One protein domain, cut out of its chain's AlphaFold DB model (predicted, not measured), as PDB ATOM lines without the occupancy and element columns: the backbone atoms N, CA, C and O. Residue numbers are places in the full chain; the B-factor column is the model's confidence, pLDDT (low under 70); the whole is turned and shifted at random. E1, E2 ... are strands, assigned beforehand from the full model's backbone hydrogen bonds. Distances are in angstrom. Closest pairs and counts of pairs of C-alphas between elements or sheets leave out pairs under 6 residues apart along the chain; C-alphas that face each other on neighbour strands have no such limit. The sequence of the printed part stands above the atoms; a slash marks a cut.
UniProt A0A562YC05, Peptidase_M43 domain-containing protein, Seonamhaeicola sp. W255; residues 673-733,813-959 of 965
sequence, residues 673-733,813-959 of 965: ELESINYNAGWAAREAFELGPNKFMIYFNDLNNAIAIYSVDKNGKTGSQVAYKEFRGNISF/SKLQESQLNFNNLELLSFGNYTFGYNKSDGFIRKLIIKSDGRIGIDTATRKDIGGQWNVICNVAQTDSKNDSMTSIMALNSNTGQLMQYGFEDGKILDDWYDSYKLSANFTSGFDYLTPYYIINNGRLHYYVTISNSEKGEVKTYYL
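This is residues 673 to 733 and 813 to 959 of the 965 residues of the protein "Peptidase_M43 domain-containing protein" of Seonamhaeicola sp. W255 (UniProt A0A562YC05). Four strongly twisted four-stranded sheets stand face to face in turn, fanned into an open arc like part of a propeller. The edge strands E2, E15, E11 and E7 are on the inner side of the arc, and E6 is beyond E10 at one end. The printed part has 208 residues with seventeen named strands, E1 to E17 along the chain, and no named helix; it is all strand. Each sheet is antiparallel, in the orders E2 - E3 - E4 - E5, E1 - E17 - E16 - E15, E11 - E12 - E13 - E14 and E7 - E8 - E9 - E10. The whole is compact, with a radius of gyration of the C-alphas of 17.7 A and spans of 46 by 45 by 37 A.

Find C-alpha 683 at (183.156, 267.950, 100.197), where E2 begins; it runs to 691 and bends by 54 degrees at 686. E3 is 694 to 701, E4 706 to 712 and E5 718 to 726. Look next at E1, 673 to 678, then E15, 928 to 936, 25.6 A long, E16, 939 to 948, 29.9 A, and E17, 953 to 958, which ends at (180.378, 286.671, 109.229). E11 is 871 to 878, E12 884 to 891, E13 898 to 904 and E14 907 to 914. E6 is 813 to 819, E7 825 to 830, E8 833 to 838, E9 843 to 849, and E10 855 to 864 bends by 78 degrees at 860.

Start at the meander E2 E3 E4 E5, each strand the antiparallel neighbour of the one before; in the hairpin E2 and E3, N 696 and O 689 are 2.9 A apart. It faces the sheet E1 E17 E16 E15 with strands at 9 degrees; the closest C-alphas of E2 and E15 are Glu 687 and Thr 930, 5.7 A. In the hairpin E15 and E16, N 932 and O 943 are 2.9 A apart. That sheet faces the meander E11 E12 E13 E14 with strands at 23 degrees; the closest C-alphas of E11 and E15 are those of Val 875 and Pro 931, 5.7 A, and of E11 and E16 those of Gln 877 and Tyr 942, 5.5 A. There N 875 and O 887 of the hairpin E11 and E12 are 2.8 A apart. Last, the meander E7 E8 E9 E10 faces it at 45 degrees, with C-alphas Leu 828 and Cys 873 the closest of E7 and E11, 6.2 A; N 828 and O 835 of the hairpin E7 and E8 are 3.0 A apart. E6 pairs with no named strand.

C-alphas 813 and 919 are the farthest apart, 49.5 A. Residues 734 to 812 are cut out, with 21.3 A across the cut. The long link is E14 to E15. Confidence is under 70 at residues 823, 867 and 878 to 885.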
ATOM      1  N   GLU A 673     177.081 283.075 112.668       91.69
ATOM      2  CA  GLU A 673     176.764 281.992 111.730       91.69
ATOM      3  C   GLU A 673     175.635 282.440 110.790       91.69
ATOM      4  O   GLU A 673     174.578 282.884 111.243       91.69
ATOM      5  N   LEU A 674     175.878 282.368 109.482       93.25
ATOM      6  CA  LEU A 674     174.945 282.808 108.442       93.25
ATOM      7  C   LEU A 674     174.286 281.652 107.694       93.25
ATOM      8  O   LEU A 674     173.188 281.809 107.151       93.25
ATOM      9  N   GLU A 675     174.995 280.535 107.595       94.94
ATOM     10  CA  GLU A 675     174.638 279.393 106.769       94.94
ATOM     11  C   GLU A 675     175.304 278.135 107.332       94.94
ATOM     12  O   GLU A 675     176.471 278.165 107.723       94.94
ATOM     13  N   SER A 676     174.551 277.035 107.337       95.69
ATOM     14  CA  SER A 676     175.052 275.687 107.578       95.69
ATOM     15  C   SER A 676     174.464 274.775 106.505       95.69
ATOM     16  O   SER A 676     173.243 274.650 106.389       95.69
ATOM     17  N   ILE A 677     175.333 274.188 105.687       95.31
ATOM     18  CA  ILE A 677     174.981 273.277 104.598       95.31
ATOM     19  C   ILE A 677     175.598 271.917 104.903       95.31
ATOM     20  O   ILE A 677     176.740 271.825 105.345       95.31
ATOM     21  N   ASN A 678     174.840 270.858 104.641       95.88
ATOM     22  CA  ASN A 678     175.322 269.491 104.749       95.88
ATOM     23  C   ASN A 678     175.388 268.868 103.348       95.88
ATOM     24  O   ASN A 678     174.356 268.605 102.727       95.88
ATOM     25  N   TYR A 679     176.603 268.706 102.837       93.88
ATOM     26  CA  TYR A 679     176.906 268.002 101.596       93.88
ATOM     27  C   TYR A 679     177.190 266.522 101.874       93.88
ATOM     28  O   TYR A 679     177.270 266.076 103.013       93.88
ATOM     29  N   ASN A 680     177.390 265.734 100.817       93.56
ATOM     30  CA  ASN A 680     177.922 264.384 100.986       93.56
ATOM     31  C   ASN A 680     179.366 264.428 101.516       93.56
ATOM     32  O   ASN A 680     180.102 265.386 101.263       93.56
ATOM     33  N   ALA A 681     179.787 263.351 102.178       95.75
ATOM     34  CA  ALA A 681     181.160 263.181 102.637       95.75
ATOM     35  C   ALA A 681     182.191 263.452 101.521       95.75
ATOM     36  O   ALA A 681     181.972 263.174 100.335       95.75
ATOM     37  N   GLY A 682     183.327 264.004 101.928       94.19
ATOM     38  CA  GLY A 682     184.445 264.425 101.095       94.19
ATOM     39  C   GLY A 682     184.414 265.900 100.702       94.19
ATOM     40  O   GLY A 682     185.477 266.453 100.454       94.19
ATOM     41  N   TRP A 683     183.247 266.554 100.638       96.75
ATOM     42  CA  TRP A 683     183.156 267.950 100.197       96.75
ATOM     43  C   TRP A 683     183.648 268.937 101.260       96.75
ATOM     44  O   TRP A 683     183.145 268.959 102.380       96.75
ATOM     45  N   ALA A 684     184.554 269.829 100.859       96.62
ATOM     46  CA  ALA A 684     184.976 270.977 101.652       96.62
ATOM     47  C   ALA A 684     185.127 272.228 100.780       96.62
ATOM     48  O   ALA A 684     185.556 272.142  99.625       96.62
ATOM     49  N   ALA A 685     184.801 273.398 101.338       96.94
ATOM     50  CA  ALA A 685     185.199 274.676 100.755       96.94
ATOM     51  C   ALA A 685     186.727 274.789 100.840       96.94
ATOM     52  O   ALA A 685     187.313 274.505 101.885       96.94
ATOM     53  N   ARG A 686     187.384 275.148  99.732       93.75
ATOM     54  CA  ARG A 686     188.853 275.178  99.659       93.75
ATOM     55  C   ARG A 686     189.398 276.581  99.500       93.75
ATOM     56  O   ARG A 686     190.319 276.950 100.216       93.75
ATOM     57  N   GLU A 687     188.843 277.356  98.576       93.44
ATOM     58  CA  GLU A 687     189.330 278.708  98.311       93.44
ATOM     59  C   GLU A 687     188.231 279.601  97.731       93.44
ATOM     60  O   GLU A 687     187.431 279.176  96.895       93.44
ATOM     61  N   ALA A 688     188.211 280.861  98.151       93.38
ATOM     62  CA  ALA A 688     187.397 281.885  97.519       93.38
ATOM     63  C   ALA A 688     188.244 282.713  96.550       93.38
ATOM     64  O   ALA A 688     189.404 283.017  96.824       93.38
ATOM     65  N   PHE A 689     187.656 283.126  95.432       91.81
ATOM     66  CA  PHE A 689     188.350 283.908  94.411       91.81
ATOM     67  C   PHE A 689     187.410 284.891  93.709       91.81
ATOM     68  O   PHE A 689     186.190 284.872  93.895       91.81
ATOM     69  N   GLU A 690     187.995 285.785  92.912       90.69
ATOM     70  CA  GLU A 690     187.292 286.906  92.286       90.69
ATOM     71  C   GLU A 690     187.517 286.906  90.781       90.69
ATOM     72  O   GLU A 690     188.636 286.695  90.313       90.69
ATOM     73  N   LEU A 691     186.456 287.190  90.031       90.62
ATOM     74  CA  LEU A 691     186.499 287.395  88.588       90.62
ATOM     75  C   LEU A 691     185.706 288.660  88.265       90.62
ATOM     76  O   LEU A 691     184.473 288.679  88.309       90.62
ATOM     77  N   GLY A 692     186.426 289.748  87.987       86.75
ATOM     78  CA  GLY A 692     185.817 291.074  87.903       86.75
ATOM     79  C   GLY A 692     185.139 291.446  89.233       86.75
ATOM     80  O   GLY A 692     185.783 291.338  90.272       86.75
ATOM     81  N   PRO A 693     183.861 291.872  89.237       85.75
ATOM     82  CA  PRO A 693     183.139 292.206  90.468       85.75
ATOM     83  C   PRO A 693     182.556 290.979  91.192       85.75
ATOM     84  O   PRO A 693     182.007 291.121  92.284       85.75
ATOM     85  N   ASN A 694     182.615 289.793  90.580       90.12
ATOM     86  CA  ASN A 694     181.929 288.603  91.069       90.12
ATOM     87  C   ASN A 694     182.840 287.759  91.960       90.12
ATOM     88  O   ASN A 694     184.033 287.599  91.690       90.12
ATOM     89  N   LYS A 695     182.242 287.172  92.996       93.62
ATOM     90  CA  LYS A 695     182.910 286.328  93.987       93.62
ATOM     91  C   LYS A 695     182.462 284.885  93.824       93.62
ATOM     92  O   LYS A 695     181.284 284.621  93.584       93.62
ATOM     93  N   PHE A 696     183.405 283.963  93.958       95.94
ATOM     94  CA  PHE A 696     183.181 282.532  93.798       95.94
ATOM     95  C   PHE A 696     183.890 281.751  94.901       95.94
ATOM     96  O   PHE A 696     184.894 282.208  95.448       95.94
ATOM     97  N   MET A 697     183.376 280.562  95.190       97.12
ATOM     98  CA  MET A 697     183.949 279.593  96.117       97.12
ATOM     99  C   MET A 697     184.177 278.280  95.371       97.12
ATOM    100  O   MET A 697     183.245 277.754  94.754       97.12
ATOM    101  N   ILE A 698     185.402 277.749  95.416       97.06
ATOM    102  CA  ILE A 698     185.690 276.400  94.927       97.06
ATOM    103  C   ILE A 698     185.610 275.400  96.076       97.06
ATOM    104  O   ILE A 698     186.234 275.563  97.125       97.06
ATOM    105  N   TYR A 699     184.841 274.349  95.837       97.38
ATOM    106  CA  TYR A 699     184.733 273.175  96.679       97.38
ATOM    107  C   TYR A 699     185.467 272.019  96.009       97.38
ATOM    108  O   TYR A 699     185.402 271.853  94.785       97.38
ATOM    109  N   PHE A 700     186.145 271.211  96.814       96.94
ATOM    110  CA  PHE A 700     186.803 269.988  96.370       96.94
ATOM    111  C   PHE A 700     186.293 268.818  97.198       96.94
ATOM    112  O   PHE A 700     186.030 268.978  98.389       96.94
ATOM    113  N   ASN A 701     186.142 267.666  96.554       96.12
ATOM    114  CA  ASN A 701     185.795 266.428  97.219       96.12
ATOM    115  C   ASN A 701     186.988 265.472  97.213       96.12
ATOM    116  O   ASN A 701     187.351 264.938  96.162       96.12
ATOM    117  N   ASP A 702     187.576 265.244  98.388       90.31
ATOM    118  CA  ASP A 702     188.783 264.421  98.532       90.31
ATOM    119  C   ASP A 702     188.523 262.909  98.340       90.31
ATOM    120  O   ASP A 702     189.468 262.140  98.184       90.31
ATOM    121  N   LEU A 703     187.260 262.460  98.302       92.00
ATOM    122  CA  LEU A 703     186.909 261.045  98.109       92.00
ATOM    123  C   LEU A 703     186.755 260.663  96.634       92.00
ATOM    124  O   LEU A 703     187.139 259.563  96.239       92.00
ATOM    125  N   ASN A 704     186.170 261.541  95.816       92.38
ATOM    126  CA  ASN A 704     185.922 261.269  94.394       92.38
ATOM    127  C   ASN A 704     186.698 262.191  93.441       92.38
ATOM    128  O   ASN A 704     186.528 262.090  92.226       92.38
ATOM    129  N   ASN A 705     187.569 263.059  93.966       93.00
ATOM    130  CA  ASN A 705     188.357 264.022  93.197       93.00
ATOM    131  C   ASN A 705     187.483 264.946  92.334       93.00
ATOM    132  O   ASN A 705     187.847 265.279  91.202       93.00
ATOM    133  N   ALA A 706     186.304 265.325  92.828       94.75
ATOM    134  CA  ALA A 706     185.417 266.255  92.143       94.75
ATOM    135  C   ALA A 706     185.668 267.701  92.573       94.75
ATOM    136  O   ALA A 706     186.004 267.984  93.721       94.75
ATOM    137  N   ILE A 707     185.437 268.626  91.647       95.81
ATOM    138  CA  ILE A 707     185.310 270.052  91.936       95.81
ATOM    139  C   ILE A 707     183.894 270.526  91.689       95.81
ATOM    140  O   ILE A 707     183.244 270.102  90.731       95.81
ATOM    141  N   ALA A 708     183.471 271.478  92.507       96.94
ATOM    142  CA  ALA A 708     182.291 272.285  92.274       96.94
ATOM    143  C   ALA A 708     182.642 273.752  92.536       96.94
ATOM    144  O   ALA A 708     183.307 274.070  93.518       96.94
ATOM    145  N   ILE A 709     182.223 274.650  91.649       98.12
ATOM    146  CA  ILE A 709     182.392 276.094  91.839       98.12
ATOM    147  C   ILE A 709     181.012 276.691  92.022       98.12
ATOM    148  O   ILE A 709     180.132 276.480  91.185       98.12
ATOM    149  N   TYR A 710     180.846 277.459  93.090       97.62
ATOM    150  CA  TYR A 710     179.627 278.192  93.391       97.62
ATOM    151  C   TYR A 710     179.904 279.690  93.332       97.62
ATOM    152  O   TYR A 710     180.982 280.152  93.701       97.62
ATOM    153  N   SER A 711     178.927 280.456  92.860       96.88
ATOM    154  CA  SER A 711     178.904 281.903  93.100       96.88
ATOM    155  C   SER A 711     178.756 282.188  94.598       96.88
ATOM    156  O   SER A 711     178.248 281.349  95.338       96.88
ATOM    157  N   VAL A 712     179.200 283.357  95.050       96.12
ATOM    158  CA  VAL A 712     178.975 283.850  96.413       96.12
ATOM    159  C   VAL A 712     178.093 285.088  96.329       96.12
ATOM    160  O   VAL A 712     178.357 285.988  95.528       96.12
ATOM    161  N   ASP A 713     177.020 285.119  97.115       93.94
ATOM    162  CA  ASP A 713     176.061 286.217  97.075       93.94
ATOM    163  C   ASP A 713     176.565 287.484  97.802       93.94
ATOM    164  O   ASP A 713     177.612 287.504  98.456       93.94
ATOM    165  N   LYS A 714     175.792 288.574  97.710       91.50
ATOM    166  CA  LYS A 714     176.114 289.868  98.344       91.50
ATOM    167  C   LYS A 714     176.175 289.832  99.878       91.50
ATOM    168  O   LYS A 714     176.670 290.778 100.483       91.50
ATOM    169  N   ASN A 715     175.628 288.787 100.497       90.25
ATOM    170  CA  ASN A 715     175.630 288.567 101.938       90.25
ATOM    171  C   ASN A 715     176.712 287.560 102.355       90.25
ATOM    172  O   ASN A 715     176.774 287.199 103.529       90.25
ATOM    173  N   GLY A 716     177.541 287.106 101.410       92.00
ATOM    174  CA  GLY A 716     178.597 286.135 101.634       92.00
ATOM    175  C   GLY A 716     178.119 284.686 101.693       92.00
ATOM    176  O   GLY A 716     178.907 283.848 102.097       92.00
ATOM    177  N   LYS A 717     176.883 284.343 101.324       95.06
ATOM    178  CA  LYS A 717     176.402 282.949 101.334       95.06
ATOM    179  C   LYS A 717     176.715 282.219 100.031       95.06
ATOM    180  O   LYS A 717     176.952 282.850  98.996       95.06
ATOM    181  N   THR A 718     176.687 280.889 100.076       94.75
ATOM    182  CA  THR A 718     176.855 280.053  98.882       94.75
ATOM    183  C   THR A 718     175.672 280.253  97.927       94.75
ATOM    184  O   THR A 718     174.516 280.085  98.300       94.75
ATOM    185  N   GLY A 719     175.960 280.646  96.687       94.62
ATOM    186  CA  GLY A 719     174.981 280.882  95.626       94.62
ATOM    187  C   GLY A 719     174.814 279.685  94.686       94.62
ATOM    188  O   GLY A 719     174.949 278.529  95.074       94.62
ATOM    189  N   SER A 720     174.529 279.955  93.411       95.19
ATOM    190  CA  SER A 720     174.342 278.918  92.388       95.19
ATOM    191  C   SER A 720     175.655 278.236  92.000       95.19
ATOM    192  O   SER A 720     176.679 278.911  91.844       95.19
ATOM    193  N   GLN A 721     175.602 276.922  91.751       97.38
ATOM    194  CA  GLN A 721     176.699 276.165  91.144       97.38
ATOM    195  C   GLN A 721     176.907 276.615  89.690       97.38
ATOM    196  O   GLN A 721     175.979 276.572  88.883       97.38
ATOM    197  N   VAL A 722     178.129 277.016  89.343       97.56
ATOM    198  CA  VAL A 722     178.515 277.474  87.994       97.56
ATOM    199  C   VAL A 722     179.429 276.493  87.265       97.56
ATOM    200  O   VAL A 722     179.547 276.550  86.041       97.56
ATOM    201  N   ALA A 723     180.068 275.576  87.992       97.31
ATOM    202  CA  ALA A 723     180.875 274.519  87.403       97.31
ATOM    203  C   ALA A 723     180.865 273.257  88.258       97.31
ATOM    204  O   ALA A 723     180.783 273.329  89.483       97.31
ATOM    205  N   TYR A 724     181.022 272.116  87.595       96.69
ATOM    206  CA  TYR A 724     181.254 270.827  88.223       96.69
ATOM    207  C   TYR A 724     182.119 269.959  87.313       96.69
ATOM    208  O   TYR A 724     181.932 269.968  86.093       96.69
ATOM    209  N   LYS A 725     183.068 269.220  87.889       94.81
ATOM    210  CA  LYS A 725     183.885 268.254  87.147       94.81
ATOM    211  C   LYS A 725     184.474 267.207  88.080       94.81
ATOM    212  O   LYS A 725     185.104 267.561  89.066       94.81
ATOM    213  N   GLU A 726     184.354 265.939  87.709       93.81
ATOM    214  CA  GLU A 726     185.097 264.845  88.337       93.81
ATOM    215  C   GLU A 726     186.409 264.600  87.592       93.81
ATOM    216  O   GLU A 726     186.449 264.587  86.353       93.81
ATOM    217  N   PHE A 727     187.493 264.410  88.339       89.75
ATOM    218  CA  PHE A 727     188.784 264.059  87.771       89.75
ATOM    219  C   PHE A 727     189.090 262.567  87.932       89.75
ATOM    220  O   PHE A 727     188.623 261.899  88.848       89.75
ATOM    221  N   ARG A 728     189.910 262.034  87.018       84.50
ATOM    222  CA  ARG A 728     190.476 260.683  87.130       84.50
ATOM    223  C   ARG A 728     191.858 260.769  87.774       84.50
ATOM    224  O   ARG A 728     192.609 261.674  87.428       84.50
ATOM    225  N   GLY A 729     192.208 259.791  88.606       82.94
ATOM    226  CA  GLY A 729     193.501 259.737  89.303       82.94
ATOM    227  C   GLY A 729     193.388 260.154  90.766       82.94
ATOM    228  O   GLY A 729     192.280 260.258  91.286       82.94
ATOM    229  N   ASN A 730     194.529 260.358  91.424       87.81
ATOM    230  CA  ASN A 730     194.583 260.827  92.809       87.81
ATOM    231  C   ASN A 730     195.000 262.296  92.796       87.81
ATOM    232  O   ASN A 730     196.191 262.614  92.836       87.81
ATOM    233  N   ILE A 731     194.016 263.176  92.629       91.50
ATOM    234  CA  ILE A 731     194.259 264.596  92.396       91.50
ATOM    235  C   ILE A 731     194.089 265.354  93.705       91.50
ATOM    236  O   ILE A 731     193.140 265.143  94.442       91.50
ATOM    237  N   SER A 732     194.978 266.300  93.965       91.31
ATOM    238  CA  SER A 732     194.834 267.279  95.034       91.31
ATOM    239  C   SER A 732     194.632 268.669  94.443       91.31
ATOM    240  O   SER A 732     195.328 269.071  93.506       91.31
ATOM    241  N   PHE A 733     193.692 269.426  95.003       93.06
ATOM    242  CA  PHE A 733     193.579 270.855  94.730       93.06
ATOM    243  C   PHE A 733     194.716 271.616  95.421       93.06
ATOM    244  O   PHE A 733     194.907 271.466  96.628       93.06
ATOM    245  N   SER A 813     209.995 278.138  84.307       91.06
ATOM    246  CA  SER A 813     211.187 277.335  84.580       91.06
ATOM    247  C   SER A 813     211.413 277.106  86.078       91.06
ATOM    248  O   SER A 813     211.018 277.893  86.943       91.06
ATOM    249  N   LYS A 814     212.099 276.003  86.395       94.62
ATOM    250  CA  LYS A 814     212.663 275.783  87.729       94.62
ATOM    251  C   LYS A 814     213.725 276.852  87.992       94.62
ATOM    252  O   LYS A 814     214.645 277.006  87.195       94.62
ATOM    253  N   LEU A 815     213.614 277.536  89.126       94.81
ATOM    254  CA  LEU A 815     214.542 278.585  89.541       94.81
ATOM    255  C   LEU A 815     215.614 278.038  90.483       94.81
ATOM    256  O   LEU A 815     216.801 278.146  90.199       94.81
ATOM    257  N   GLN A 816     215.201 277.431  91.601       94.44
ATOM    258  CA  GLN A 816     216.111 277.099  92.699       94.44
ATOM    259  C   GLN A 816     215.582 275.941  93.551       94.44
ATOM    260  O   GLN A 816     214.374 275.745  93.664       94.44
ATOM    261  N   GLU A 817     216.489 275.212  94.206       92.50
ATOM    262  CA  GLU A 817     216.164 274.385  95.373       92.50
ATOM    263  C   GLU A 817     216.748 275.021  96.636       92.50
ATOM    264  O   GLU A 817     217.916 275.416  96.652       92.50
ATOM    265  N   SER A 818     215.923 275.155  97.672       91.31
ATOM    266  CA  SER A 818     216.301 275.725  98.967       91.31
ATOM    267  C   SER A 818     216.030 274.711 100.072       91.31
ATOM    268  O   SER A 818     214.978 274.077 100.089       91.31
ATOM    269  N   GLN A 819     216.969 274.573 101.002       88.44
ATOM    270  CA  GLN A 819     216.849 273.681 102.150       88.44
ATOM    271  C   GLN A 819     216.395 274.483 103.373       88.44
ATOM    272  O   GLN A 819     217.124 275.367 103.819       88.44
ATOM    273  N   LEU A 820     215.208 274.184 103.912       78.75
ATOM    274  CA  LEU A 820     214.661 274.867 105.095       78.75
ATOM    275  C   LEU A 820     214.679 274.008 106.371       78.75
ATOM    276  O   LEU A 820     214.362 274.524 107.437       78.75
ATOM    277  N   ASN A 821     215.074 272.729 106.286       71.94
ATOM    278  CA  ASN A 821     215.120 271.777 107.411       71.94
ATOM    279  C   ASN A 821     213.780 271.611 108.168       71.94
ATOM    280  O   ASN A 821     213.776 271.292 109.356       71.94
ATOM    281  N   PHE A 822     212.639 271.797 107.494       72.75
ATOM    282  CA  PHE A 822     211.304 271.557 108.056       72.75
ATOM    283  C   PHE A 822     210.607 270.417 107.320       72.75
ATOM    284  O   PHE A 822     210.416 270.492 106.109       72.75
ATOM    285  N   ASN A 823     210.194 269.380 108.046       66.06
ATOM    286  CA  ASN A 823     209.567 268.199 107.445       66.06
ATOM    287  C   ASN A 823     208.038 268.315 107.339       66.06
ATOM    288  O   ASN A 823     207.432 267.556 106.589       66.06
ATOM    289  N   ASN A 824     207.416 269.256 108.060       77.69
ATOM    290  CA  ASN A 824     205.962 269.407 108.119       77.69
ATOM    291  C   ASN A 824     205.552 270.889 108.092       77.69
ATOM    292  O   ASN A 824     205.197 271.479 109.114       77.69
ATOM    293  N   LEU A 825     205.697 271.498 106.913       79.75
ATOM    294  CA  LEU A 825     205.513 272.928 106.685       79.75
ATOM    295  C   LEU A 825     204.160 273.217 106.026       79.75
ATOM    296  O   LEU A 825     203.895 272.728 104.927       79.75
ATOM    297  N   GLU A 826     203.367 274.074 106.660       85.38
ATOM    298  CA  GLU A 826     202.162 274.682 106.092       85.38
ATOM    299  C   GLU A 826     202.450 276.143 105.744       85.38
ATOM    300  O   GLU A 826     203.035 276.870 106.552       85.38
ATOM    301  N   LEU A 827     202.106 276.567 104.524       84.12
ATOM    302  CA  LEU A 827     202.316 277.943 104.084       84.12
ATOM    303  C   LEU A 827     201.022 278.738 104.133       84.12
ATOM    304  O   LEU A 827     199.970 278.272 103.717       84.12
ATOM    305  N   LEU A 828     201.155 279.985 104.557       84.00
ATOM    306  CA  LEU A 828     200.085 280.969 104.571       84.00
ATOM    307  C   LEU A 828     200.620 282.288 104.017       84.00
ATOM    308  O   LEU A 828     201.758 282.684 104.280       84.00
ATOM    309  N   SER A 829     199.809 282.964 103.215       78.75
ATOM    310  CA  SER A 829     200.195 284.202 102.545       78.75
ATOM    311  C   SER A 829     199.317 285.347 103.025       78.75
ATOM    312  O   SER A 829     198.100 285.218 103.069       78.75
ATOM    313  N   PHE A 830     199.930 286.479 103.372       70.88
ATOM    314  CA  PHE A 830     199.215 287.670 103.814       70.88
ATOM    315  C   PHE A 830     199.773 288.934 103.162       70.88
ATOM    316  O   PHE A 830     200.937 289.281 103.371       70.88
ATOM    317  N   GLY A 831     198.951 289.642 102.382       74.06
ATOM    318  CA  GLY A 831     199.403 290.803 101.614       74.06
ATOM    319  C   GLY A 831     200.594 290.436 100.722       74.06
ATOM    320  O   GLY A 831     200.465 289.596  99.837       74.06
ATOM    321  N   ASN A 832     201.764 291.020 100.997       79.50
ATOM    322  CA  ASN A 832     203.028 290.721 100.304       79.50
ATOM    323  C   ASN A 832     203.935 289.726 101.057       79.50
ATOM    324  O   ASN A 832     205.084 289.520 100.670       79.50
ATOM    325  N   TYR A 833     203.460 289.134 102.150       86.19
ATOM    326  CA  TYR A 833     204.233 288.243 103.006       86.19
ATOM    327  C   TYR A 833     203.821 286.787 102.811       86.19
ATOM    328  O   TYR A 833     202.660 286.473 102.572       86.19
ATOM    329  N   THR A 834     204.782 285.878 102.944       88.56
ATOM    330  CA  THR A 834     204.538 284.435 103.043       88.56
ATOM    331  C   THR A 834     205.119 283.963 104.365       88.56
ATOM    332  O   THR A 834     206.253 284.308 104.690       88.56
ATOM    333  N   PHE A 835     204.357 283.189 105.122       88.44
ATOM    334  CA  PHE A 835     204.765 282.581 106.378       88.44
ATOM    335  C   PHE A 835     204.736 281.063 106.246       88.44
ATOM    336  O   PHE A 835     203.928 280.509 105.506       88.44
ATOM    337  N   GLY A 836     205.634 280.405 106.969       88.00
ATOM    338  CA  GLY A 836     205.650 278.964 107.139       88.00
ATOM    339  C   GLY A 836     205.411 278.598 108.598       88.00
ATOM    340  O   GLY A 836     206.164 279.039 109.470       88.00
ATOM    341  N   TYR A 837     204.382 277.795 108.850       88.69
ATOM    342  CA  TYR A 837     204.137 277.138 110.127       88.69
ATOM    343  C   TYR A 837     204.724 275.729 110.098       88.69
ATOM    344  O   TYR A 837     204.372 274.920 109.239       88.69
ATOM    345  N   ASN A 838     205.646 275.442 111.016       85.50
ATOM    346  CA  ASN A 838     206.223 274.110 111.151       85.50
ATOM    347  C   ASN A 838     205.484 273.340 112.250       85.50
ATOM    348  O   ASN A 838     205.714 273.570 113.438       85.50
ATOM    349  N   LYS A 839     204.647 272.375 111.854       81.88
ATOM    350  CA  LYS A 839     203.830 271.566 112.780       81.88
ATOM    351  C   LYS A 839     204.670 270.794 113.799       81.88
ATOM    352  O   LYS A 839     204.177 270.450 114.865       81.88
ATOM    353  N   SER A 840     205.934 270.503 113.475       81.00
ATOM    354  CA  SER A 840     206.835 269.765 114.365       81.00
ATOM    355  C   SER A 840     207.362 270.591 115.538       81.00
ATOM    356  O   SER A 840     207.755 269.998 116.536       81.00
ATOM    357  N   ASP A 841     207.413 271.921 115.418       84.50
ATOM    358  CA  ASP A 841     207.920 272.790 116.487       84.50
ATOM    359  C   ASP A 841     206.906 273.820 117.000       84.50
ATOM    360  O   ASP A 841     207.180 274.449 118.015       84.50
ATOM    361  N   GLY A 842     205.751 273.986 116.348       86.88
ATOM    362  CA  GLY A 842     204.698 274.911 116.787       86.88
ATOM    363  C   GLY A 842     204.961 276.378 116.429       86.88
ATOM    364  O   GLY A 842     204.175 277.257 116.780       86.88
ATOM    365  N   PHE A 843     206.035 276.676 115.692       88.31
ATOM    366  CA  PHE A 843     206.381 278.049 115.342       88.31
ATOM    367  C   PHE A 843     205.986 278.407 113.917       88.31
ATOM    368  O   PHE A 843     206.196 277.663 112.952       88.31
ATOM    369  N   ILE A 844     205.563 279.654 113.787       89.56
ATOM    370  CA  ILE A 844     205.314 280.340 112.529       89.56
ATOM    371  C   ILE A 844     206.416 281.373 112.268       89.56
ATOM    372  O   ILE A 844     206.922 282.022 113.188       89.56
ATOM    373  N   ARG A 845     206.864 281.471 111.010       88.50
ATOM    374  CA  ARG A 845     208.012 282.302 110.610       88.50
ATOM    375  C   ARG A 845     207.781 282.899 109.233       88.50
ATOM    376  O   ARG A 845     207.332 282.194 108.331       88.50
ATOM    377  N   LYS A 846     208.133 284.167 109.033       89.94
ATOM    378  CA  LYS A 846     208.108 284.779 107.703       89.94
ATOM    379  C   LYS A 846     209.199 284.163 106.830       89.94
ATOM    380  O   LYS A 846     210.339 283.977 107.258       89.94
ATOM    381  N   LEU A 847     208.844 283.871 105.588       89.06
ATOM    382  CA  LEU A 847     209.760 283.406 104.561       89.06
ATOM    383  C   LEU A 847     210.264 284.593 103.742       89.06
ATOM    384  O   LEU A 847     209.501 285.469 103.333       89.06
ATOM    385  N   ILE A 848     211.567 284.606 103.481       90.44
ATOM    386  CA  ILE A 848     212.222 285.577 102.605       90.44
ATOM    387  C   ILE A 848     212.377 284.918 101.243       90.44
ATOM    388  O   ILE A 848     213.241 284.060 101.066       90.44
ATOM    389  N   ILE A 849     211.550 285.320 100.282       89.81
ATOM    390  CA  ILE A 849     211.571 284.777  98.923       89.81
ATOM    391  C   ILE A 849     212.224 285.806  98.004       89.81
ATOM    392  O   ILE A 849     211.709 286.906  97.804       89.81
ATOM    393  N   LYS A 850     213.382 285.456  97.445       91.00
ATOM    394  CA  LYS A 850     214.117 286.320  96.516       91.00
ATOM    395  C   LYS A 850     213.578 286.185  95.092       91.00
ATOM    396  O   LYS A 850     212.962 285.185  94.726       91.00
ATOM    397  N   SER A 851     213.852 287.187  94.257       87.69
ATOM    398  CA  SER A 851     213.477 287.174  92.837       87.69
ATOM    399  C   SER A 851     214.074 285.980  92.080       87.69
ATOM    400  O   SER A 851     213.395 285.421  91.220       87.69
ATOM    401  N   ASP A 852     215.280 285.544  92.455       90.25
ATOM    402  CA  ASP A 852     215.969 284.357  91.925       90.25
ATOM    403  C   ASP A 852     215.416 283.012  92.445       90.25
ATOM    404  O   ASP A 852     215.910 281.953  92.078       90.25
ATOM    405  N   GLY A 853     214.378 283.031  93.288       89.50
ATOM    406  CA  GLY A 853     213.717 281.835  93.804       89.50
ATOM    407  C   GLY A 853     214.354 281.222  95.053       89.50
ATOM    408  O   GLY A 853     213.808 280.242  95.566       89.50
ATOM    409  N   ARG A 854     215.454 281.783  95.582       91.94
ATOM    410  CA  ARG A 854     215.991 281.376  96.892       91.94
ATOM    411  C   ARG A 854     215.003 281.703  98.006       91.94
ATOM    412  O   ARG A 854     214.481 282.817  98.065       91.94
ATOM    413  N   ILE A 855     214.814 280.747  98.913       90.88
ATOM    414  CA  ILE A 855     213.962 280.892 100.095       90.88
ATOM    415  C   ILE A 855     214.838 280.857 101.345       90.88
ATOM    416  O   ILE A 855     215.657 279.957 101.518       90.88
ATOM    417  N   GLY A 856     214.657 281.851 102.209       89.38
ATOM    418  CA  GLY A 856     215.218 281.903 103.554       89.38
ATOM    419  C   GLY A 856     214.130 282.103 104.606       89.38
ATOM    420  O   GLY A 856     212.955 282.261 104.280       89.38
ATOM    421  N   ILE A 857     214.536 282.121 105.871       87.69
ATOM    422  CA  ILE A 857     213.656 282.325 107.026       87.69
ATOM    423  C   ILE A 857     214.059 283.629 107.704       87.69
ATOM    424  O   ILE A 857     215.240 283.855 107.961       87.69
ATOM    425  N   ASP A 858     213.078 284.466 108.019       88.62
ATOM    426  CA  ASP A 858     213.272 285.642 108.856       88.62
ATOM    427  C   ASP A 858     213.108 285.253 110.333       88.62
ATOM    428  O   ASP A 858     211.995 285.109 110.849       88.62
ATOM    429  N   THR A 859     214.230 285.060 111.024       81.56
ATOM    430  CA  THR A 859     214.242 284.624 112.427       81.56
ATOM    431  C   THR A 859     213.669 285.663 113.390       81.56
ATOM    432  O   THR A 859     213.217 285.277 114.466       81.56
ATOM    433  N   ALA A 860     213.613 286.947 113.013       82.31
ATOM    434  CA  ALA A 860     213.062 288.011 113.855       82.31
ATOM    435  C   ALA A 860     211.525 287.985 113.929       82.31
ATOM    436  O   ALA A 860     210.931 288.580 114.824       82.31
ATOM    437  N   THR A 861     210.878 287.291 112.991       82.56
ATOM    438  CA  THR A 861     209.411 287.142 112.928       82.56
ATOM    439  C   THR A 861     208.916 285.825 113.519       82.56
ATOM    440  O   THR A 861     207.730 285.510 113.427       82.56
ATOM    441  N   ARG A 862     209.826 285.034 114.098       87.06
ATOM    442  CA  ARG A 862     209.504 283.759 114.728       87.06
ATOM    443  C   ARG A 862     208.533 283.991 115.885       87.06
ATOM    444  O   ARG A 862     208.874 284.679 116.843       87.06
ATOM    445  N   LYS A 863     207.370 283.349 115.821       88.62
ATOM    446  CA  LYS A 863     206.374 283.350 116.894       88.62
ATOM    447  C   LYS A 863     206.015 281.917 117.255       88.62
ATOM    448  O   LYS A 863     205.738 281.113 116.367       88.62
ATOM    449  N   ASP A 864     206.083 281.604 118.545       89.44
ATOM    450  CA  ASP A 864     205.467 280.394 119.079       89.44
ATOM    451  C   ASP A 864     203.962 280.637 119.135       89.44
ATOM    452  O   ASP A 864     203.525 281.612 119.753       89.44
ATOM    453  N   ILE A 865     203.198 279.803 118.442       86.12
ATOM    454  CA  ILE A 865     201.736 279.814 118.513       86.12
ATOM    455  C   ILE A 865     201.216 278.534 119.181       86.12
ATOM    456  O   ILE A 865     200.025 278.253 119.130       86.12
ATOM    457  N   GLY A 866     202.099 277.759 119.820       78.50
ATOM    458  CA  GLY A 866     201.776 276.504 120.486       78.50
ATOM    459  C   GLY A 866     201.125 275.484 119.551       78.50
ATOM    460  O   GLY A 866     201.227 275.592 118.326       78.50
ATOM    461  N   GLY A 867     200.433 274.516 120.166       68.50
ATOM    462  CA  GLY A 867     199.485 273.601 119.527       68.50
ATOM    463  C   GLY A 867     200.045 272.695 118.422       68.50
ATOM    464  O   GLY A 867     201.081 272.941 117.810       68.50
ATOM    465  N   GLN A 868     199.321 271.619 118.124       81.12
ATOM    466  CA  GLN A 868     199.458 270.921 116.845       81.12
ATOM    467  C   GLN A 868     198.320 271.399 115.946       81.12
ATOM    468  O   GLN A 868     197.269 270.768 115.880       81.12
ATOM    469  N   TRP A 869     198.497 272.563 115.318       90.12
ATOM    470  CA  TRP A 869     197.491 273.128 114.422       90.12
ATOM    471  C   TRP A 869     197.496 272.357 113.106       90.12
ATOM    472  O   TRP A 869     198.533 272.184 112.460       90.12
ATOM    473  N   ASN A 870     196.332 271.860 112.704       86.94
ATOM    474  CA  ASN A 870     196.205 271.111 111.458       86.94
ATOM    475  C   ASN A 870     195.785 272.006 110.294       86.94
ATOM    476  O   ASN A 870     196.054 271.626 109.156       86.94
ATOM    477  N   VAL A 871     195.190 273.162 110.601       88.81
ATOM    478  CA  VAL A 871     194.684 274.144 109.645       88.81
ATOM    479  C   VAL A 871     195.084 275.534 110.113       88.81
ATOM    480  O   VAL A 871     194.779 275.910 111.249       88.81
ATOM    481  N   ILE A 872     195.727 276.313 109.248       89.62
ATOM    482  CA  ILE A 872     196.013 277.724 109.512       89.62
ATOM    483  C   ILE A 872     195.639 278.567 108.302       89.62
ATOM    484  O   ILE A 872     195.999 278.259 107.170       89.62
ATOM    485  N   CYS A 873     194.956 279.684 108.539       88.12
ATOM    486  CA  CYS A 873     194.652 280.645 107.488       88.12
ATOM    487  C   CYS A 873     194.807 282.086 107.973       88.12
ATOM    488  O   CYS A 873     194.778 282.386 109.170       88.12
ATOM    489  N   ASN A 874     194.979 282.999 107.023       86.06
ATOM    490  CA  ASN A 874     194.910 284.424 107.290       86.06
ATOM    491  C   ASN A 874     193.462 284.891 107.185       86.06
ATOM    492  O   ASN A 874     192.806 284.698 106.167       86.06
ATOM    493  N   VAL A 875     192.984 285.576 108.208       82.06
ATOM    494  CA  VAL A 875     191.626 286.099 108.224       82.06
ATOM    495  C   VAL A 875     191.691 287.589 108.446       82.06
ATOM    496  O   VAL A 875     192.354 288.066 109.363       82.06
ATOM    497  N   ALA A 876     191.024 288.327 107.573       77.00
ATOM    498  CA  ALA A 876     190.805 289.741 107.780       77.00
ATOM    499  C   ALA A 876     189.413 289.945 108.382       77.00
ATOM    500  O   ALA A 876     188.506 289.139 108.191       77.00
ATOM    501  N   GLN A 877     189.280 291.000 109.160       70.25
ATOM    502  CA  GLN A 877     188.053 291.485 109.766       70.25
ATOM    503  C   GLN A 877     188.069 293.000 109.606       70.25
ATOM    504  O   GLN A 877     189.142 293.590 109.480       70.25
ATOM    505  N   THR A 878     186.914 293.651 109.624       64.00
ATOM    506  CA  THR A 878     186.908 295.086 109.895       64.00
ATOM    507  C   THR A 878     186.526 295.321 111.334       64.00
ATOM    508  O   THR A 878     185.675 294.612 111.871       64.00
ATOM    509  N   ASP A 879     187.110 296.345 111.935       56.75
ATOM    510  CA  ASP A 879     186.560 296.895 113.160       56.75
ATOM    511  C   ASP A 879     185.245 297.656 112.902       56.75
ATOM    512  O   ASP A 879     184.713 297.711 111.784       56.75
ATOM    513  N   SER A 880     184.748 298.286 113.964       49.53
ATOM    514  CA  SER A 880     183.534 299.094 113.971       49.53
ATOM    515  C   SER A 880     183.514 300.273 112.992       49.53
ATOM    516  O   SER A 880     182.469 300.884 112.752       49.53
ATOM    517  N   LYS A 881     184.662 300.609 112.400       50.12
ATOM    518  CA  LYS A 881     184.855 301.777 111.535       50.12
ATOM    519  C   LYS A 881     185.436 301.413 110.177       50.12
ATOM    520  O   LYS A 881     185.823 302.318 109.434       50.12
ATOM    521  N   ASN A 882     185.363 300.126 109.827       57.66
ATOM    522  CA  ASN A 882     185.784 299.557 108.554       57.66
ATOM    523  C   ASN A 882     187.318 299.511 108.366       57.66
ATOM    524  O   ASN A 882     187.777 299.327 107.236       57.66
ATOM    525  N   ASP A 883     188.105 299.656 109.441       60.81
ATOM    526  CA  ASP A 883     189.562 299.514 109.385       60.81
ATOM    527  C   ASP A 883     189.922 298.018 109.351       60.81
ATOM    528  O   ASP A 883     189.411 297.213 110.133       60.81
ATOM    529  N   SER A 884     190.773 297.625 108.398       65.25
ATOM    530  CA  SER A 884     191.121 296.220 108.161       65.25
ATOM    531  C   SER A 884     192.036 295.685 109.260       65.25
ATOM    532  O   SER A 884     193.237 295.947 109.286       65.25
ATOM    533  N   MET A 885     191.485 294.833 110.109       69.25
ATOM    534  CA  MET A 885     192.214 294.021 111.063       69.25
ATOM    535  C   MET A 885     192.607 292.699 110.432       69.25
ATOM    536  O   MET A 885     191.761 291.920 110.010       69.25
ATOM    537  N   THR A 886     193.896 292.399 110.431       76.88
ATOM    538  CA  THR A 886     194.362 291.077 110.018       76.88
ATOM    539  C   THR A 886     194.638 290.218 111.229       76.88
ATOM    540  O   THR A 886     195.116 290.681 112.265       76.88
ATOM    541  N   SER A 887     194.332 288.941 111.106       82.94
ATOM    542  CA  SER A 887     194.671 287.935 112.086       82.94
ATOM    543  C   SER A 887     195.050 286.627 111.412       82.94
ATOM    544  O   SER A 887     194.786 286.401 110.230       82.94
ATOM    545  N   ILE A 888     195.659 285.751 112.191       87.50
ATOM    546  CA  ILE A 888     195.876 284.358 111.824       87.50
ATOM    547  C   ILE A 888     194.880 283.537 112.626       87.50
ATOM    548  O   ILE A 888     194.834 283.684 113.844       87.50
ATOM    549  N   MET A 889     194.092 282.702 111.957       90.44
ATOM    550  CA  MET A 889     193.267 281.693 112.615       90.44
ATOM    551  C   MET A 889     193.947 280.335 112.510       90.44
ATOM    552  O   MET A 889     194.395 279.954 111.428       90.44
ATOM    553  N   ALA A 890     193.999 279.615 113.625       92.00
ATOM    554  CA  ALA A 890     194.552 278.273 113.708       92.00
ATOM    555  C   ALA A 890     193.513 277.324 114.312       92.00
ATOM    556  O   ALA A 890     192.948 277.626 115.361       92.00
ATOM    557  N   LEU A 891     193.250 276.200 113.644       92.88
ATOM    558  CA  LEU A 891     192.278 275.187 114.058       92.88
ATOM    559  C   LEU A 891     192.977 273.840 114.253       92.88
ATOM    560  O   LEU A 891     193.741 273.363 113.406       92.88
ATOM    561  N   ASN A 892     192.697 273.212 115.390       93.25
ATOM    562  CA  ASN A 892     193.040 271.826 115.654       93.25
ATOM    563  C   ASN A 892     191.826 270.963 115.306       93.25
ATOM    564  O   ASN A 892     190.824 270.975 116.018       93.25
ATOM    565  N   SER A 893     191.912 270.208 114.213       91.88
ATOM    566  CA  SER A 893     190.790 269.403 113.722       91.88
ATOM    567  C   SER A 893     190.420 268.255 114.666       91.88
ATOM    568  O   SER A 893     189.272 267.816 114.679       91.88
ATOM    569  N   ASN A 894     191.354 267.794 115.504       91.94
ATOM    570  CA  ASN A 894     191.114 266.699 116.445       91.94
ATOM    571  C   ASN A 894     190.338 267.155 117.683       91.94
ATOM    572  O   ASN A 894     189.519 266.403 118.203       91.94
ATOM    573  N   THR A 895     190.596 268.374 118.165       91.56
ATOM    574  CA  THR A 895     189.964 268.916 119.380       91.56
ATOM    575  C   THR A 895     188.854 269.923 119.087       91.56
ATOM    576  O   THR A 895     188.081 270.250 119.986       91.56
ATOM    577  N   GLY A 896     188.800 270.443 117.857       91.31
ATOM    578  CA  GLY A 896     187.950 271.561 117.455       91.31
ATOM    579  C   GLY A 896     188.348 272.904 118.073       91.31
ATOM    580  O   GLY A 896     187.583 273.865 117.978       91.31
ATOM    581  N   GLN A 897     189.517 272.987 118.721       92.62
ATOM    582  CA  GLN A 897     190.025 274.240 119.273       92.62
ATOM    583  C   GLN A 897     190.424 275.192 118.148       92.62
ATOM    584  O   GLN A 897     191.183 274.816 117.254       92.62
ATOM    585  N   LEU A 898     189.953 276.431 118.239       91.69
ATOM    586  CA  LEU A 898     190.276 277.521 117.341       91.69
ATOM    587  C   LEU A 898     190.924 278.670 118.120       91.69
ATOM    588  O   LEU A 898     190.381 279.133 119.125       91.69
ATOM    589  N   MET A 899     192.043 279.167 117.604       89.94
ATOM    590  CA  MET A 899     192.733 280.347 118.115       89.94
ATOM    591  C   MET A 899     192.824 281.441 117.059       89.94
ATOM    592  O   MET A 899     192.901 281.153 115.861       89.94
ATOM    593  N   GLN A 900     192.853 282.699 117.508       88.25
ATOM    594  CA  GLN A 900     193.073 283.856 116.646       88.25
ATOM    595  C   GLN A 900     194.184 284.761 117.189       88.25
ATOM    596  O   GLN A 900     194.101 285.275 118.303       88.25
ATOM    597  N   TYR A 901     195.199 284.998 116.357       86.25
ATOM    598  CA  TYR A 901     196.369 285.828 116.660       86.25
ATOM    599  C   TYR A 901     196.301 287.141 115.899       86.25
ATOM    600  O   TYR A 901     195.987 287.147 114.708       86.25
ATOM    601  N   GLY A 902     196.624 288.256 116.556       80.44
ATOM    602  CA  GLY A 902     196.728 289.545 115.870       80.44
ATOM    603  C   GLY A 902     197.875 289.565 114.852       80.44
ATOM    604  O   GLY A 902     198.857 288.834 114.985       80.44
ATOM    605  N   PHE A 903     197.773 290.418 113.835       79.75
ATOM    606  CA  PHE A 903     198.833 290.619 112.849       79.75
ATOM    607  C   PHE A 903     198.991 292.100 112.508       79.75
ATOM    608  O   PHE A 903     198.019 292.753 112.131       79.75
ATOM    609  N   GLU A 904     200.220 292.608 112.598       78.62
ATOM    610  CA  GLU A 904     200.548 294.011 112.332       78.62
ATOM    611  C   GLU A 904     201.991 294.128 111.810       78.62
ATOM    612  O   GLU A 904     202.902 293.481 112.332       78.62
ATOM    613  N   ASP A 905     202.203 294.897 110.737       77.69
ATOM    614  CA  ASP A 905     203.522 295.193 110.147       77.69
ATOM    615  C   ASP A 905     204.440 293.979 109.903       77.69
ATOM    616  O   ASP A 905     205.656 294.011 110.121       77.69
ATOM    617  N   GLY A 906     203.872 292.863 109.436       76.81
ATOM    618  CA  GLY A 906     204.651 291.652 109.162       76.81
ATOM    619  C   GLY A 906     205.024 290.846 110.408       76.81
ATOM    620  O   GLY A 906     205.799 289.895 110.286       76.81
ATOM    621  N   LYS A 907     204.495 291.204 111.584       81.00
ATOM    622  CA  LYS A 907     204.690 290.504 112.856       81.00
ATOM    623  C   LYS A 907     203.379 289.905 113.353       81.00
ATOM    624  O   LYS A 907     202.302 290.470 113.187       81.00
ATOM    625  N   ILE A 908     203.505 288.749 113.991       83.44
ATOM    626  CA  ILE A 908     202.392 288.021 114.597       83.44
ATOM    627  C   ILE A 908     202.359 288.397 116.075       83.44
ATOM    628  O   ILE A 908     203.363 288.254 116.781       83.44
ATOM    629  N   LEU A 909     201.226 288.936 116.507       83.38
ATOM    630  CA  LEU A 909     200.979 289.365 117.877       83.38
ATOM    631  C   LEU A 909     200.539 288.167 118.734       83.38
ATOM    632  O   LEU A 909     200.509 287.025 118.277       83.38
ATOM    633  N   ASP A 910     200.251 288.422 120.004       84.00
ATOM    634  CA  ASP A 910     199.625 287.427 120.872       84.00
ATOM    635  C   ASP A 910     198.178 287.122 120.448       84.00
ATOM    636  O   ASP A 910     197.566 287.853 119.653       84.00
ATOM    637  N   ASP A 911     197.666 285.989 120.928       84.81
ATOM    638  CA  ASP A 911     196.272 285.617 120.742       84.81
ATOM    639  C   ASP A 911     195.344 286.574 121.486       84.81
ATOM    640  O   ASP A 911     195.674 287.132 122.531       84.81
ATOM    641  N   TRP A 912     194.167 286.778 120.911       79.12
ATOM    642  CA  TRP A 912     193.086 287.541 121.538       79.12
ATOM    643  C   TRP A 912     191.785 286.734 121.628       79.12
ATOM    644  O   TRP A 912     190.833 287.168 122.274       79.12
ATOM    645  N   TYR A 913     191.758 285.550 121.012       86.06
ATOM    646  CA  TYR A 913     190.658 284.597 121.075       86.06
ATOM    647  C   TYR A 913     191.209 283.170 121.164       86.06
ATOM    648  O   TYR A 913     192.036 282.770 120.339       86.06
ATOM    649  N   ASP A 914     190.695 282.402 122.125       88.69
ATOM    650  CA  ASP A 914     190.950 280.973 122.306       88.69
ATOM    651  C   ASP A 914     189.637 280.272 122.673       88.69
ATOM    652  O   ASP A 914     189.099 280.448 123.770       88.69
ATOM    653  N   SER A 915     189.105 279.459 121.758       90.25
ATOM    654  CA  SER A 915     187.830 278.775 121.975       90.25
ATOM    655  C   SER A 915     187.862 277.798 123.151       90.25
ATOM    656  O   SER A 915     186.812 277.517 123.726       90.25
ATOM    657  N   TYR A 916     189.034 277.276 123.532       89.06
ATOM    658  CA  TYR A 916     189.150 276.348 124.657       89.06
ATOM    659  C   TYR A 916     188.882 277.071 125.977       89.06
ATOM    660  O   TYR A 916     188.013 276.646 126.744       89.06
ATOM    661  N   LYS A 917     189.518 278.234 126.176       87.25
ATOM    662  CA  LYS A 917     189.307 279.099 127.351       87.25
ATOM    663  C   LYS A 917     187.869 279.610 127.467       87.25
ATOM    664  O   LYS A 917     187.414 279.920 128.562       87.25
ATOM    665  N   LEU A 918     187.139 279.655 126.352       87.19
ATOM    666  CA  LEU A 918     185.728 280.059 126.287       87.19
ATOM    667  C   LEU A 918     184.742 278.882 126.332       87.19
ATOM    668  O   LEU A 918     183.526 279.098 126.307       87.19
ATOM    669  N   SER A 919     185.239 277.639 126.368       85.81
ATOM    670  CA  SER A 919     184.421 276.420 126.240       85.81
ATOM    671  C   SER A 919     183.498 276.474 125.023       85.81
ATOM    672  O   SER A 919     182.274 276.326 125.110       85.81
ATOM    673  N   ALA A 920     184.130 276.752 123.889       86.75
ATOM    674  CA  ALA A 920     183.518 277.036 122.604       86.75
ATOM    675  C   ALA A 920     184.190 276.285 121.446       86.75
ATOM    676  O   ALA A 920     184.049 276.676 120.288       86.75
ATOM    677  N   ASN A 921     184.952 275.230 121.750       89.62
ATOM    678  CA  ASN A 921     185.539 274.373 120.726       89.62
ATOM    679  C   ASN A 921     184.444 273.838 119.802       89.62
ATOM    680  O   ASN A 921     183.355 273.458 120.243       89.62
ATOM    681  N   PHE A 922     184.759 273.775 118.516       89.25
ATOM    682  CA  PHE A 922     183.929 273.064 117.561       89.25
ATOM    683  C   PHE A 922     183.938 271.565 117.870       89.25
ATOM    684  O   PHE A 922     184.800 271.049 118.581       89.25
ATOM    685  N   THR A 923     182.983 270.828 117.310       89.44
ATOM    686  CA  THR A 923     183.109 269.369 117.274       89.44
ATOM    687  C   THR A 923     184.344 268.987 116.465       89.44
ATOM    688  O   THR A 923     184.662 269.650 115.480       89.44
ATOM    689  N   SER A 924     185.017 267.902 116.832       90.12
ATOM    690  CA  SER A 924     186.143 267.399 116.047       90.12
ATOM    691  C   SER A 924     185.744 267.071 114.596       90.12
ATOM    692  O   SER A 924     184.577 266.800 114.284       90.12
ATOM    693  N   GLY A 925     186.732 267.124 113.703       90.56
ATOM    694  CA  GLY A 925     186.622 266.809 112.279       90.56
ATOM    695  C   GLY A 925     186.523 268.021 111.347       90.56
ATOM    696  O   GLY A 925     186.639 267.845 110.142       90.56
ATOM    697  N   PHE A 926     186.346 269.247 111.859       93.50
ATOM    698  CA  PHE A 926     186.507 270.439 111.016       93.50
ATOM    699  C   PHE A 926     187.979 270.607 110.622       93.50
ATOM    700  O   PHE A 926     188.851 270.683 111.485       93.50
ATOM    701  N   ASP A 927     188.248 270.643 109.323       93.38
ATOM    702  CA  ASP A 927     189.571 270.450 108.729       93.38
ATOM    703  C   ASP A 927     189.914 271.456 107.619       93.38
ATOM    704  O   ASP A 927     191.031 271.442 107.105       93.38
ATOM    705  N   TYR A 928     189.014 272.398 107.314       93.12
ATOM    706  CA  TYR A 928     189.302 273.538 106.440       93.12
ATOM    707  C   TYR A 928     188.736 274.847 106.989       93.12
ATOM    708  O   TYR A 928     187.615 274.891 107.498       93.12
ATOM    709  N   LEU A 929     189.511 275.923 106.821       93.88
ATOM    710  CA  LEU A 929     189.110 277.311 107.039       93.88
ATOM    711  C   LEU A 929     189.322 278.088 105.738       93.88
ATOM    712  O   LEU A 929     190.448 278.199 105.252       93.88
ATOM    713  N   THR A 930     188.251 278.645 105.184       93.88
ATOM    714  CA  THR A 930     188.261 279.371 103.913       93.88
ATOM    715  C   THR A 930     187.787 280.806 104.128       93.88
ATOM    716  O   THR A 930     186.582 281.072 104.111       93.88
ATOM    717  N   PRO A 931     188.712 281.745 104.376       92.75
ATOM    718  CA  PRO A 931     188.389 283.150 104.575       92.75
ATOM    719  C   PRO A 931     188.171 283.880 103.248       92.75
ATOM    720  O   PRO A 931     188.824 283.592 102.246       92.75
ATOM    721  N   TYR A 932     187.265 284.858 103.239       91.62
ATOM    722  CA  TYR A 932     186.989 285.706 102.077       91.62
ATOM    723  C   TYR A 932     186.294 287.002 102.471       91.62
ATOM    724  O   TYR A 932     185.988 287.244 103.637       91.62
ATOM    725  N   TYR A 933     186.056 287.859 101.483       90.50
ATOM    726  CA  TYR A 933     185.347 289.111 101.685       90.50
ATOM    727  C   TYR A 933     184.408 289.443 100.530       90.50
ATOM    728  O   TYR A 933     184.666 289.058  99.386       90.50
ATOM    729  N   ILE A 934     183.372 290.222 100.823       89.25
ATOM    730  CA  ILE A 934     182.448 290.826  99.862       89.25
ATOM    731  C   ILE A 934     182.542 292.347  99.980       89.25
ATOM    732  O   ILE A 934     182.619 292.880 101.085       89.25
ATOM    733  N   ILE A 935     182.533 293.051  98.846       85.25
ATOM    734  CA  ILE A 935     182.395 294.510  98.830       85.25
ATOM    735  C   ILE A 935     180.913 294.834  98.661       85.25
ATOM    736  O   ILE A 935     180.328 294.515  97.628       85.25
ATOM    737  N   ASN A 936     180.310 295.478  99.656       80.50
ATOM    738  CA  ASN A 936     178.918 295.915  99.610       80.50
ATOM    739  C   ASN A 936     178.847 297.398  99.994       80.50
ATOM    740  O   ASN A 936     179.393 297.802 101.017       80.50
ATOM    741  N   ASN A 937     178.239 298.231  99.143       80.12
ATOM    742  CA  ASN A 937     178.168 299.690  99.320       80.12
ATOM    743  C   ASN A 937     179.526 300.359  99.635       80.12
ATOM    744  O   ASN A 937     179.612 301.267 100.457       80.12
ATOM    745  N   GLY A 938     180.607 299.885  99.003       77.31
ATOM    746  CA  GLY A 938     181.965 300.403  99.218       77.31
ATOM    747  C   GLY A 938     182.628 299.969 100.532       77.31
ATOM    748  O   GLY A 938     183.714 300.456 100.840       77.31
ATOM    749  N   ARG A 939     182.013 299.058 101.298       76.69
ATOM    750  CA  ARG A 939     182.558 298.498 102.546       76.69
ATOM    751  C   ARG A 939     182.946 297.035 102.387       76.69
ATOM    752  O   ARG A 939     182.347 296.315 101.590       76.69
ATOM    753  N   LEU A 940     183.960 296.611 103.141       82.50
ATOM    754  CA  LEU A 940     184.483 295.246 103.125       82.50
ATOM    755  C   LEU A 940     183.796 294.426 104.213       82.50
ATOM    756  O   LEU A 940     183.894 294.740 105.393       82.50
ATOM    757  N   HIS A 941     183.127 293.355 103.814       85.88
ATOM    758  CA  HIS A 941     182.475 292.397 104.698       85.88
ATOM    759  C   HIS A 941     183.286 291.107 104.689       85.88
ATOM    760  O   HIS A 941     183.435 290.522 103.621       85.88
ATOM    761  N   TYR A 942     183.830 290.676 105.827       89.69
ATOM    762  CA  TYR A 942     184.680 289.491 105.912       89.69
ATOM    763  C   TYR A 942     183.947 288.284 106.474       89.69
ATOM    764  O   TYR A 942     183.141 288.378 107.402       89.69
ATOM    765  N   TYR A 943     184.282 287.133 105.913       92.50
ATOM    766  CA  TYR A 943     183.650 285.862 106.187       92.50
ATOM    767  C   TYR A 943     184.707 284.777 106.341       92.50
ATOM    768  O   TYR A 943     185.807 284.876 105.791       92.50
ATOM    769  N   VAL A 944     184.349 283.713 107.049       93.69
ATOM    770  CA  VAL A 944     185.082 282.451 107.021       93.69
ATOM    771  C   VAL A 944     184.100 281.304 106.863       93.69
ATOM    772  O   VAL A 944     183.121 281.200 107.605       93.69
ATOM    773  N   THR A 945     184.366 280.442 105.889       95.56
ATOM    774  CA  THR A 945     183.688 279.155 105.752       95.56
ATOM    775  C   THR A 945     184.552 278.076 106.387       95.56
ATOM    776  O   THR A 945     185.741 277.981 106.107       95.56
ATOM    777  N   ILE A 946     183.965 277.270 107.257       95.31
ATOM    778  CA  ILE A 946     184.609 276.183 107.991       95.31
ATOM    779  C   ILE A 946     183.974 274.879 107.505       95.31
ATOM    780  O   ILE A 946     182.746 274.770 107.475       95.31
ATOM    781  N   SER A 947     184.798 273.912 107.099       96.75
ATOM    782  CA  SER A 947     184.325 272.631 106.552       96.75
ATOM    783  C   SER A 947     184.813 271.459 107.392       96.75
ATOM    784  O   SER A 947     185.931 271.492 107.899       96.75
ATOM    785  N   ASN A 948     183.957 270.456 107.552       95.88
ATOM    786  CA  ASN A 948     184.281 269.121 108.032       95.88
ATOM    787  C   ASN A 948     184.126 268.187 106.834       95.88
ATOM    788  O   ASN A 948     183.009 267.773 106.508       95.88
ATOM    789  N   SER A 949     185.235 267.923 106.143       94.00
ATOM    790  CA  SER A 949     185.217 267.151 104.900       94.00
ATOM    791  C   SER A 949     184.717 265.722 105.122       94.00
ATOM    792  O   SER A 949     183.979 265.200 104.291       94.00
ATOM    793  N   GLU A 950     185.017 265.108 106.272       93.38
ATOM    794  CA  GLU A 950     184.584 263.746 106.611       93.38
ATOM    795  C   GLU A 950     183.054 263.620 106.602       93.38
ATOM    796  O   GLU A 950     182.505 262.646 106.085       93.38
ATOM    797  N   LYS A 951     182.356 264.633 107.129       93.81
ATOM    798  CA  LYS A 951     180.889 264.661 107.207       93.81
ATOM    799  C   LYS A 951     180.217 265.414 106.060       93.81
ATOM    800  O   LYS A 951     179.013 265.267 105.900       93.81
ATOM    801  N   GLY A 952     180.963 266.213 105.295       93.69
ATOM    802  CA  GLY A 952     180.412 267.151 104.311       93.69
ATOM    803  C   GLY A 952     179.733 268.376 104.941       93.69
ATOM    804  O   GLY A 952     178.986 269.085 104.269       93.69
ATOM    805  N   GLU A 953     179.963 268.642 106.228       96.12
ATOM    806  CA  GLU A 953     179.349 269.764 106.945       96.12
ATOM    807  C   GLU A 953     180.125 271.058 106.670       96.12
ATOM    808  O   GLU A 953     181.327 271.136 106.910       96.12
ATOM    809  N   VAL A 954     179.431 272.091 106.196       96.25
ATOM    810  CA  VAL A 954     180.009 273.390 105.837       96.25
ATOM    811  C   VAL A 954     179.242 274.494 106.555       96.25
ATOM    812  O   VAL A 954     178.018 274.567 106.468       96.25
ATOM    813  N   LYS A 955     179.956 275.368 107.265       95.69
ATOM    814  CA  LYS A 955     179.380 276.505 107.996       95.69
ATOM    815  C   LYS A 955     180.044 277.803 107.587       95.69
ATOM    816  O   LYS A 955     181.265 277.870 107.535       95.69
ATOM    817  N   THR A 956     179.256 278.845 107.367       95.50
ATOM    818  CA  THR A 956     179.757 280.171 106.991       95.50
ATOM    819  C   THR A 956     179.479 281.172 108.100       95.50
ATOM    820  O   THR A 956     178.336 281.335 108.534       95.50
ATOM    821  N   TYR A 957     180.522 281.878 108.525       92.62
ATOM    822  CA  TYR A 957     180.481 282.879 109.584       92.62
ATOM    823  C   TYR A 957     180.834 284.257 109.042       92.62
ATOM    824  O   TYR A 957     181.814 284.414 108.317       92.62
ATOM    825  N   TYR A 958     180.067 285.263 109.444       90.81
ATOM    826  CA  TYR A 958     180.378 286.671 109.229       90.81
ATOM    827  C   TYR A 958     181.169 287.231 110.409       90.81
ATOM    828  O   TYR A 958     180.733 287.127 111.559       90.81
ATOM    829  N   LEU A 959     182.332 287.815 110.133       83.12
ATOM    830  CA  LEU A 959     183.338 288.111 111.154       83.12
ATOM    831  C   LEU A 959     183.361 289.566 111.623       83.12
ATOM    832  O   LEU A 959     183.877 289.843 112.702       83.12
TER     833      LEU A 959